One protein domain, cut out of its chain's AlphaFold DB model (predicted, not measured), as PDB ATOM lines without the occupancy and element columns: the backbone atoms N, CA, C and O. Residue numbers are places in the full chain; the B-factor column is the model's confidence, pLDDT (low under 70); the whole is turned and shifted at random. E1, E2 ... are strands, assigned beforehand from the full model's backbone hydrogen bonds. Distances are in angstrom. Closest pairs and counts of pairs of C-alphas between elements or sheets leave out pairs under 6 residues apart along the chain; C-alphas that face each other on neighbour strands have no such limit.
ATOM      1  N   ARG A 574     -20.944  44.171 -90.561       78.88
ATOM      2  CA  ARG A 574     -22.075  43.253 -90.756       78.88
ATOM      3  C   ARG A 574     -23.377  43.959 -90.402       78.88
ATOM      4  O   ARG A 574     -23.446  44.627 -89.374       78.88
ATOM      5  N   GLY A 575     -24.409  43.755 -91.215       85.69
ATOM      6  CA  GLY A 575     -25.725  44.362 -91.022       85.69
ATOM      7  C   GLY A 575     -26.071  45.363 -92.120       85.69
ATOM      8  O   GLY A 575     -25.451  45.369 -93.182       85.69
ATOM      9  N   LYS A 576     -27.087  46.185 -91.856       89.25
ATOM     10  CA  LYS A 576     -27.566  47.211 -92.782       89.25
ATOM     11  C   LYS A 576     -26.664  48.443 -92.750       89.25
ATOM     12  O   LYS A 576     -26.359  48.959 -91.676       89.25
ATOM     13  N   PHE A 577     -26.288  48.936 -93.925       90.06
ATOM     14  CA  PHE A 577     -25.551  50.184 -94.100       90.06
ATOM     15  C   PHE A 577     -26.382  51.158 -94.933       90.06
ATOM     16  O   PHE A 577     -26.876  50.784 -95.991       90.06
ATOM     17  N   GLU A 578     -26.541  52.395 -94.468       90.69
ATOM     18  CA  GLU A 578     -27.340  53.421 -95.144       90.69
ATOM     19  C   GLU A 578     -26.611  54.768 -95.116       90.69
ATOM     20  O   GLU A 578     -26.174  55.228 -94.060       90.69
ATOM     21  N   THR A 579     -26.480  55.400 -96.283       91.25
ATOM     22  CA  THR A 579     -26.040  56.795 -96.421       91.25
ATOM     23  C   THR A 579     -27.243  57.699 -96.669       91.25
ATOM     24  O   THR A 579     -28.273  57.233 -97.149       91.25
ATOM     25  N   SER A 580     -27.124  58.994 -96.367       88.75
ATOM     26  CA  SER A 580     -28.152  59.982 -96.708       88.75
ATOM     27  C   SER A 580     -27.534  61.359 -96.931       88.75
ATOM     28  O   SER A 580     -26.931  61.919 -96.015       88.75
ATOM     29  N   LEU A 581     -27.720  61.928 -98.122       91.50
ATOM     30  CA  LEU A 581     -27.370  63.311 -98.448       91.50
ATOM     31  C   LEU A 581     -28.509  63.927 -99.264       91.50
ATOM     32  O   LEU A 581     -28.836  63.423-100.333       91.50
ATOM     33  N   ASN A 582     -29.118  65.005 -98.760       90.94
ATOM     34  CA  ASN A 582     -30.259  65.679 -99.401       90.94
ATOM     35  C   ASN A 582     -31.398  64.715 -99.807       90.94
ATOM     36  O   ASN A 582     -31.961  64.836-100.885       90.94
ATOM     37  N   GLY A 583     -31.698  63.716 -98.970       89.94
ATOM     38  CA  GLY A 583     -32.738  62.714 -99.236       89.94
ATOM     39  C   GLY A 583     -32.298  61.533-100.110       89.94
ATOM     40  O   GLY A 583     -32.895  60.467 -99.998       89.94
ATOM     41  N   GLN A 584     -31.228  61.664-100.902       94.06
ATOM     42  CA  GLN A 584     -30.658  60.555-101.677       94.06
ATOM     43  C   GLN A 584     -29.880  59.601-100.775       94.06
ATOM     44  O   GLN A 584     -29.140  60.037 -99.887       94.06
ATOM     45  N   ARG A 585     -30.017  58.294-101.014       95.81
ATOM     46  CA  ARG A 585     -29.475  57.261-100.121       95.81
ATOM     47  C   ARG A 585     -28.825  56.112-100.870       95.81
ATOM     48  O   ARG A 585     -29.314  55.685-101.910       95.81
ATOM     49  N   ILE A 586     -27.761  55.557-100.297       96.25
ATOM     50  CA  ILE A 586     -27.187  54.270-100.702       96.25
ATOM     51  C   ILE A 586     -27.422  53.295 -99.556       96.25
ATOM     52  O   ILE A 586     -26.969  53.547 -98.443       96.25
ATOM     53  N   VAL A 587     -28.130  52.201 -99.825       95.62
ATOM     54  CA  VAL A 587     -28.520  51.209 -98.818       95.62
ATOM     55  C   VAL A 587     -27.935  49.856 -99.190       95.62
ATOM     56  O   VAL A 587     -28.206  49.359-100.275       95.62
ATOM     57  N   ILE A 588     -27.165  49.244 -98.297       94.88
ATOM     58  CA  ILE A 588     -26.775  47.834 -98.372       94.88
ATOM     59  C   ILE A 588     -27.564  47.117 -97.288       94.88
ATOM     60  O   ILE A 588     -27.367  47.393 -96.103       94.88
ATOM     61  N   ASP A 589     -28.472  46.233 -97.685       92.12
ATOM     62  CA  ASP A 589     -29.386  45.561 -96.771       92.12
ATOM     63  C   ASP A 589     -29.247  44.035 -96.893       92.12
ATOM     64  O   ASP A 589     -29.583  43.454 -97.927       92.12
ATOM     65  N   PRO A 590     -28.713  43.353 -95.866       89.56
ATOM     66  CA  PRO A 590     -28.587  41.905 -95.901       89.56
ATOM     67  C   PRO A 590     -29.931  41.184 -95.735       89.56
ATOM     68  O   PRO A 590     -29.989  40.002 -96.067       89.56
ATOM     69  N   GLU A 591     -30.991  41.842 -95.240       89.44
ATOM     70  CA  GLU A 591     -32.305  41.199 -95.065       89.44
ATOM     71  C   GLU A 591     -32.944  40.833 -96.407       89.44
ATOM     72  O   GLU A 591     -33.543  39.765 -96.534       89.44
ATOM     73  N   ASP A 592     -32.775  41.681 -97.423       89.06
ATOM     74  CA  ASP A 592     -33.229  41.416 -98.791       89.06
ATOM     75  C   ASP A 592     -32.078  41.143 -99.777       89.06
ATOM     76  O   ASP A 592     -32.309  40.940-100.971       89.06
ATOM     77  N   GLY A 593     -30.840  41.095 -99.274       88.56
ATOM     78  CA  GLY A 593     -29.645  40.761-100.040       88.56
ATOM     79  C   GLY A 593     -29.355  41.754-101.164       88.56
ATOM     80  O   GLY A 593     -28.979  41.323-102.261       88.56
ATOM     81  N   SER A 594     -29.557  43.054-100.914       92.94
ATOM     82  CA  SER A 594     -29.457  44.093-101.942       92.94
ATOM     83  C   SER A 594     -28.501  45.248-101.619       92.94
ATOM     84  O   SER A 594     -28.236  45.577-100.464       92.94
ATOM     85  N   LEU A 595     -27.999  45.891-102.676       96.00
ATOM     86  CA  LEU A 595     -27.418  47.233-102.670       96.00
ATOM     87  C   LEU A 595     -28.303  48.133-103.535       96.00
ATOM     88  O   LEU A 595     -28.450  47.898-104.735       96.00
ATOM     89  N   LYS A 596     -28.877  49.175-102.937       96.62
ATOM     90  CA  LYS A 596     -29.806  50.105-103.580       96.62
ATOM     91  C   LYS A 596     -29.268  51.528-103.589       96.62
ATOM     92  O   LYS A 596     -28.682  51.974-102.606       96.62
ATOM     93  N   MET A 597     -29.543  52.255-104.666       97.06
ATOM     94  CA  MET A 597     -29.466  53.716-104.699       97.06
ATOM     95  C   MET A 597     -30.889  54.258-104.793       97.06
ATOM     96  O   MET A 597     -31.627  53.914-105.721       97.06
ATOM     97  N   LEU A 598     -31.267  55.064-103.810       95.44
ATOM     98  CA  LEU A 598     -32.578  55.682-103.680       95.44
ATOM     99  C   LEU A 598     -32.462  57.179-103.969       95.44
ATOM    100  O   LEU A 598     -31.500  57.818-103.531       95.44
ATOM    101  N   ASP A 599     -33.438  57.727-104.684       93.00
ATOM    102  CA  ASP A 599     -33.560  59.172-104.876       93.00
ATOM    103  C   ASP A 599     -34.156  59.876-103.640       93.00
ATOM    104  O   ASP A 599     -34.388  59.252-102.600       93.00
ATOM    105  N   GLU A 600     -34.375  61.189-103.749       93.31
ATOM    106  CA  GLU A 600     -34.903  62.030-102.666       93.31
ATOM    107  C   GLU A 600     -36.326  61.661-102.216       93.31
ATOM    108  O   GLU A 600     -36.660  61.849-101.045       93.31
ATOM    109  N   ASP A 601     -37.121  61.050-103.098       91.94
ATOM    110  CA  ASP A 601     -38.484  60.578-102.822       91.94
ATOM    111  C   ASP A 601     -38.504  59.122-102.312       91.94
ATOM    112  O   ASP A 601     -39.558  58.556-102.007       91.94
ATOM    113  N   GLY A 602     -37.331  58.487-102.198       91.88
ATOM    114  CA  GLY A 602     -37.177  57.099-101.770       91.88
ATOM    115  C   GLY A 602     -37.451  56.063-102.862       91.88
ATOM    116  O   GLY A 602     -37.556  54.872-102.549       91.88
ATOM    117  N   ARG A 603     -37.544  56.471-104.132       93.94
ATOM    118  CA  ARG A 603     -37.688  55.561-105.276       93.94
ATOM    119  C   ARG A 603     -36.340  54.922-105.594       93.94
ATOM    120  O   ARG A 603     -35.284  55.532-105.452       93.94
ATOM    121  N   THR A 604     -36.358  53.661-106.019       95.19
ATOM    122  CA  THR A 604     -35.129  52.918-106.328       95.19
ATOM    123  C   THR A 604     -34.667  53.212-107.750       95.19
ATOM    124  O   THR A 604     -35.324  52.796-108.702       95.19
ATOM    125  N   ALA A 605     -33.536  53.904-107.881       95.44
ATOM    126  CA  ALA A 605     -32.875  54.185-109.157       95.44
ATOM    127  C   ALA A 605     -31.884  53.078-109.545       95.44
ATOM    128  O   ALA A 605     -31.740  52.756-110.720       95.44
ATOM    129  N   VAL A 606     -31.219  52.462-108.564       96.94
ATOM    130  CA  VAL A 606     -30.342  51.303-108.786       96.94
ATOM    131  C   VAL A 606     -30.656  50.226-107.761       96.94
ATOM    132  O   VAL A 606     -30.812  50.534-106.584       96.94
ATOM    133  N   ASN A 607     -30.714  48.968-108.192       96.06
ATOM    134  CA  ASN A 607     -30.828  47.801-107.325       96.06
ATOM    135  C   ASN A 607     -29.900  46.688-107.816       96.06
ATOM    136  O   ASN A 607     -30.078  46.166-108.915       96.06
ATOM    137  N   ILE A 608     -28.923  46.319-106.997       95.38
ATOM    138  CA  ILE A 608     -28.118  45.114-107.163       95.38
ATOM    139  C   ILE A 608     -28.622  44.103-106.145       95.38
ATOM    140  O   ILE A 608     -28.502  44.348-104.950       95.38
ATOM    141  N   SER A 609     -29.160  42.971-106.587       93.31
ATOM    142  CA  SER A 609     -29.751  41.980-105.680       93.31
ATOM    143  C   SER A 609     -29.528  40.552-106.153       93.31
ATOM    144  O   SER A 609     -29.430  40.285-107.355       93.31
ATOM    145  N   PHE A 610     -29.532  39.614-105.210       88.00
ATOM    146  CA  PHE A 610     -29.618  38.192-105.522       88.00
ATOM    147  C   PHE A 610     -31.070  37.775-105.764       88.00
ATOM    148  O   PHE A 610     -31.973  38.107-105.003       88.00
ATOM    149  N   LEU A 611     -31.288  37.011-106.828       80.94
ATOM    150  CA  LEU A 611     -32.537  36.327-107.128       80.94
ATOM    151  C   LEU A 611     -32.298  34.833-106.949       80.94
ATOM    152  O   LEU A 611     -31.471  34.244-107.649       80.94
ATOM    153  N   ASN A 612     -33.012  34.241-105.997       75.75
ATOM    154  CA  ASN A 612     -33.017  32.804-105.776       75.75
ATOM    155  C   ASN A 612     -34.300  32.231-106.364       75.75
ATOM    156  O   ASN A 612     -35.386  32.520-105.867       75.75
ATOM    157  N   ASP A 613     -34.154  31.422-107.406       74.31
ATOM    158  CA  ASP A 613     -35.257  30.683-108.009       74.31
ATOM    159  C   ASP A 613     -34.891  29.197-108.048       74.31
ATOM    160  O   ASP A 613     -33.920  28.805-108.697       74.31
ATOM    161  N   ASP A 614     -35.613  28.398-107.263       67.81
ATOM    162  CA  ASP A 614     -35.551  26.930-107.215       67.81
ATOM    163  C   ASP A 614     -34.122  26.328-107.273       67.81
ATOM    164  O   ASP A 614     -33.770  25.502-108.116       67.81
ATOM    165  N   GLY A 615     -33.240  26.804-106.384       73.00
ATOM    166  CA  GLY A 615     -31.852  26.333-106.263       73.00
ATOM    167  C   GLY A 615     -30.845  26.980-107.223       73.00
ATOM    168  O   GLY A 615     -29.648  26.695-107.131       73.00
ATOM    169  N   ARG A 616     -31.280  27.882-108.111       77.31
ATOM    170  CA  ARG A 616     -30.402  28.737-108.921       77.31
ATOM    171  C   ARG A 616     -30.316  30.133-108.313       77.31
ATOM    172  O   ARG A 616     -31.302  30.862-108.256       77.31
ATOM    173  N   MET A 617     -29.109  30.517-107.911       81.69
ATOM    174  CA  MET A 617     -28.794  31.880-107.486       81.69
ATOM    175  C   MET A 617     -28.311  32.686-108.691       81.69
ATOM    176  O   MET A 617     -27.343  32.306-109.352       81.69
ATOM    177  N   THR A 618     -28.953  33.823-108.950       86.00
ATOM    178  CA  THR A 618     -28.529  34.773-109.983       86.00
ATOM    179  C   THR A 618     -28.370  36.158-109.372       86.00
ATOM    180  O   THR A 618     -29.298  36.665-108.753       86.00
ATOM    181  N   ALA A 619     -27.215  36.797-109.554       88.25
ATOM    182  CA  ALA A 619     -27.062  38.215-109.238       88.25
ATOM    183  C   ALA A 619     -27.627  39.061-110.388       88.25
ATOM    184  O   ALA A 619     -27.403  38.749-111.565       88.25
ATOM    185  N   GLY A 620     -28.366  40.115-110.052       92.19
ATOM    186  CA  GLY A 620     -28.921  41.049-111.022       92.19
ATOM    187  C   GLY A 620     -28.616  42.498-110.675       92.19
ATOM    188  O   GLY A 620     -28.453  42.835-109.507       92.19
ATOM    189  N   LEU A 621     -28.563  43.337-111.706       95.25
ATOM    190  CA  LEU A 621     -28.497  44.793-111.612       95.25
ATOM    191  C   LEU A 621     -29.717  45.367-112.334       95.25
ATOM    192  O   LEU A 621     -29.948  45.060-113.500       95.25
ATOM    193  N   MET A 622     -30.479  46.209-111.654       94.94
ATOM    194  CA  MET A 622     -31.566  46.994-112.220       94.94
ATOM    195  C   MET A 622     -31.216  48.472-112.101       94.94
ATOM    196  O   MET A 622     -30.848  48.930-111.023       94.94
ATOM    197  N   ILE A 623     -31.317  49.196-113.209       97.06
ATOM    198  CA  ILE A 623     -31.155  50.647-113.284       97.06
ATOM    199  C   ILE A 623     -32.467  51.208-113.822       97.06
ATOM    200  O   ILE A 623     -32.941  50.749-114.861       97.06
ATOM    201  N   THR A 624     -33.039  52.184-113.130       96.25
ATOM    202  CA  THR A 624     -34.286  52.846-113.503       96.25
ATOM    203  C   THR A 624     -34.075  54.350-113.537       96.25
ATOM    204  O   THR A 624     -33.634  54.954-112.562       96.25
ATOM    205  N   GLU A 625     -34.404  54.943-114.677       94.88
ATOM    206  CA  GLU A 625     -34.474  56.382-114.881       94.88
ATOM    207  C   GLU A 625     -35.924  56.835-114.697       94.88
ATOM    208  O   GLU A 625     -36.842  56.208-115.233       94.88
ATOM    209  N   TYR A 626     -36.130  57.910-113.938       92.94
ATOM    210  CA  TYR A 626     -37.451  58.466-113.651       92.94
ATOM    211  C   TYR A 626     -37.626  59.824-114.336       92.94
ATOM    212  O   TYR A 626     -36.709  60.643-114.343       92.94
ATOM    213  N   GLU A 627     -38.826  60.075-114.856       89.19
ATOM    214  CA  GLU A 627     -39.300  61.398-115.266       89.19
ATOM    215  C   GLU A 627     -40.470  61.778-114.349       89.19
ATOM    216  O   GLU A 627     -41.574  61.232-114.451       89.19
ATOM    217  N   GLY A 628     -40.206  62.657-113.377       86.62
ATOM    218  CA  GLY A 628     -41.124  62.877-112.257       86.62
ATOM    219  C   GLY A 628     -41.365  61.578-111.480       86.62
ATOM    220  O   GLY A 628     -40.418  60.888-111.117       86.62
ATOM    221  N   ASP A 629     -42.633  61.215-111.273       86.75
ATOM    222  CA  ASP A 629     -43.032  59.997-110.548       86.75
ATOM    223  C   ASP A 629     -43.057  58.723-111.404       86.75
ATOM    224  O   ASP A 629     -43.379  57.642-110.905       86.75
ATOM    225  N   THR A 630     -42.742  58.822-112.698       88.62
ATOM    226  CA  THR A 630     -42.883  57.697-113.628       88.62
ATOM    227  C   THR A 630     -41.523  57.119-113.989       88.62
ATOM    228  O   THR A 630     -40.635  57.839-114.436       88.62
ATOM    229  N   ALA A 631     -41.360  55.803-113.836       91.56
ATOM    230  CA  ALA A 631     -40.199  55.096-114.365       91.56
ATOM    231  C   ALA A 631     -40.224  55.185-115.896       91.56
ATOM    232  O   ALA A 631     -41.091  54.592-116.531       91.56
ATOM    233  N   TRP A 632     -39.291  55.915-116.497       92.88
ATOM    234  CA  TRP A 632     -39.254  56.148-117.937       92.88
ATOM    235  C   TRP A 632     -38.485  55.040-118.651       92.88
ATOM    236  O   TRP A 632     -39.045  54.339-119.495       92.88
ATOM    237  N   PHE A 633     -37.240  54.800-118.244       94.25
ATOM    238  CA  PHE A 633     -36.396  53.747-118.801       94.25
ATOM    239  C   PHE A 633     -35.916  52.799-117.714       94.25
ATOM    240  O   PHE A 633     -35.556  53.213-116.616       94.25
ATOM    241  N   SER A 634     -35.880  51.512-118.038       94.81
ATOM    242  CA  SER A 634     -35.378  50.469-117.151       94.81
ATOM    243  C   SER A 634     -34.384  49.588-117.893       94.81
ATOM    244  O   SER A 634     -34.686  49.059-118.960       94.81
ATOM    245  N   THR A 635     -33.211  49.380-117.302       96.00
ATOM    246  CA  THR A 635     -32.245  48.367-117.736       96.00
ATOM    247  C   THR A 635     -32.120  47.309-116.655       96.00
ATOM    248  O   THR A 635     -31.879  47.620-115.493       96.00
ATOM    249  N   ARG A 636     -32.255  46.043-117.035       94.25
ATOM    250  CA  ARG A 636     -32.081  44.884-116.166       94.25
ATOM    251  C   ARG A 636     -30.992  43.987-116.729       94.25
ATOM    252  O   ARG A 636     -31.106  43.494-117.844       94.25
ATOM    253  N   ILE A 637     -29.969  43.729-115.934       93.75
ATOM    254  CA  ILE A 637     -28.957  42.711-116.191       93.75
ATOM    255  C   ILE A 637     -29.250  41.556-115.246       93.75
ATOM    256  O   ILE A 637     -29.295  41.745-114.032       93.75
ATOM    257  N   LEU A 638     -29.479  40.363-115.789       89.94
ATOM    258  CA  LEU A 638     -29.752  39.164-115.006       89.94
ATOM    259  C   LEU A 638     -29.016  37.968-115.600       89.94
ATOM    260  O   LEU A 638     -29.377  37.482-116.676       89.94
ATOM    261  N   GLY A 639     -28.005  37.469-114.885       85.19
ATOM    262  CA  GLY A 639     -27.209  36.323-115.317       85.19
ATOM    263  C   GLY A 639     -26.597  36.548-116.703       85.19
ATOM    264  O   GLY A 639     -25.659  37.322-116.848       85.19
ATOM    265  N   ARG A 640     -27.144  35.874-117.723       86.38
ATOM    266  CA  ARG A 640     -26.701  35.978-119.127       86.38
ATOM    267  C   ARG A 640     -27.489  36.977-119.981       86.38
ATOM    268  O   ARG A 640     -27.219  37.077-121.171       86.38
ATOM    269  N   SER A 641     -28.502  37.626-119.413       90.88
ATOM    270  CA  SER A 641     -29.437  38.483-120.147       90.88
ATOM    271  C   SER A 641     -29.258  39.955-119.796       90.88
ATOM    272  O   SER A 641     -29.052  40.293-118.628       90.88
ATOM    273  N   VAL A 642     -29.370  40.822-120.800       95.00
ATOM    274  CA  VAL A 642     -29.538  42.268-120.630       95.00
ATOM    275  C   VAL A 642     -30.853  42.658-121.286       95.00
ATOM    276  O   VAL A 642     -31.063  42.391-122.464       95.00
ATOM    277  N   THR A 643     -31.741  43.288-120.535       94.19
ATOM    278  CA  THR A 643     -33.041  43.756-121.005       94.19
ATOM    279  C   THR A 643     -33.130  45.257-120.799       94.19
ATOM    280  O   THR A 643     -32.865  45.740-119.704       94.19
ATOM    281  N   MET A 644     -33.510  45.995-121.832       95.19
ATOM    282  CA  MET A 644     -33.731  47.439-121.785       95.19
ATOM    283  C   MET A 644     -35.171  47.709-122.201       95.19
ATOM    284  O   MET A 644     -35.624  47.135-123.187       95.19
ATOM    285  N   VAL A 645     -35.893  48.549-121.466       93.50
ATOM    286  CA  VAL A 645     -37.301  48.865-121.732       93.50
ATOM    287  C   VAL A 645     -37.525  50.360-121.557       93.50
ATOM    288  O   VAL A 645     -37.130  50.936-120.547       93.50
ATOM    289  N   ASN A 646     -38.180  50.983-122.532       92.88
ATOM    290  CA  ASN A 646     -38.886  52.242-122.353       92.88
ATOM    291  C   ASN A 646     -40.277  51.912-121.807       92.88
ATOM    292  O   ASN A 646     -41.110  51.372-122.536       92.88
ATOM    293  N   ASN A 647     -40.524  52.198-120.532       88.06
ATOM    294  CA  ASN A 647     -41.761  51.800-119.859       88.06
ATOM    295  C   ASN A 647     -42.968  52.663-120.271       88.06
ATOM    296  O   ASN A 647     -44.099  52.236-120.060       88.06
ATOM    297  N   LEU A 648     -42.755  53.846-120.867       86.94
ATOM    298  CA  LEU A 648     -43.847  54.699-121.360       86.94
ATOM    299  C   LEU A 648     -44.399  54.190-122.689       86.94
ATOM    300  O   LEU A 648     -45.608  54.110-122.882       86.94
ATOM    301  N   SER A 649     -43.501  53.862-123.616       86.75
ATOM    302  CA  SER A 649     -43.864  53.427-124.967       86.75
ATOM    303  C   SER A 649     -43.837  51.907-125.145       86.75
ATOM    304  O   SER A 649     -44.070  51.425-126.245       86.75
ATOM    305  N   ASN A 650     -43.487  51.164-124.092       85.31
ATOM    306  CA  ASN A 650     -43.404  49.702-124.052       85.31
ATOM    307  C   ASN A 650     -42.518  49.079-125.153       85.31
ATOM    308  O   ASN A 650     -42.734  47.944-125.585       85.31
TER     309      ASN A 650
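Overview. This is residues 574 to 650 of the 722 residues of an uncharacterized protein of Bacteroides sp. An269 (UniProt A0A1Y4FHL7). Picture a single flat slab: one twisted sheet of six strands zigzagging from one edge to the other, with no named helix over either face. The hairpin of E3 and E4 runs on past its neighbours E2 and E5 at one end, around residues 610 to 619, and at the E1 edge the opening stretch folds back so that residues 577 to 578 pair with E1. The printed part has 77 residues with six named strands, E1 to E6 along the chain, and the sheet's order is E1, E2, E3, E4, E5, E6, antiparallel throughout. The class is all strand. The whole is only just compact, close to loose, with a radius of gyration of the C-alphas of 13.7 A, and spans 38 by 36 by 14 A.

Along the chain. Start with E4, the longest strand, residues 616 to 627: from C-alpha 616 at (-30.402, 28.737, -108.921) it runs 34.4 A to C-alpha 627 at (-39.300, 61.398, -115.266). On one side of it look for E3, residues 604 to 613, 22.3 A long, which bends by 59 degrees at residue 608. Beyond E3 come E2, residues 594 to 598, and E1, residues 585 to 589, which begins at C-alpha 585, (-29.475, 57.261, -100.121). On the other side of E4 find E5, residues 630 to 638, 22.8 A long, which bends by 59 degrees at residue 633. E6, residues 641 to 646, 16.8 A long, ends at C-alpha 646, (-38.886, 52.242, -122.353).

Arrangement. The strands form a meander, each the antiparallel neighbour of the one before, and each consecutive pair is a hairpin with a tight link. Between E3 and E4, at 159 degrees, look for N 607 and O 622, 2.8 A apart. E4 and E5 stand at 157 degrees, with N 623 and O 635 at 2.8 A. E2 and E3 stand at 161 degrees, with N 595 and O 608 at 2.8 A. At the edge strands, N 587 of E1 is 2.8 A from O 596 of E2, and N 636 of E5 is 2.8 A from O 643 of E6. E1 and E6 are apart. From edge to edge the strands' lines turn by 37 degrees.

Size, cuts and confidence. The farthest C-alphas are those of Arg 574 and Ser 649, 41.8 A apart. The printed part has no cut and no long link between its strands. In this model the mean pLDDT of the printed part is 90.4; residue 614, between E3 and E4, is under 70.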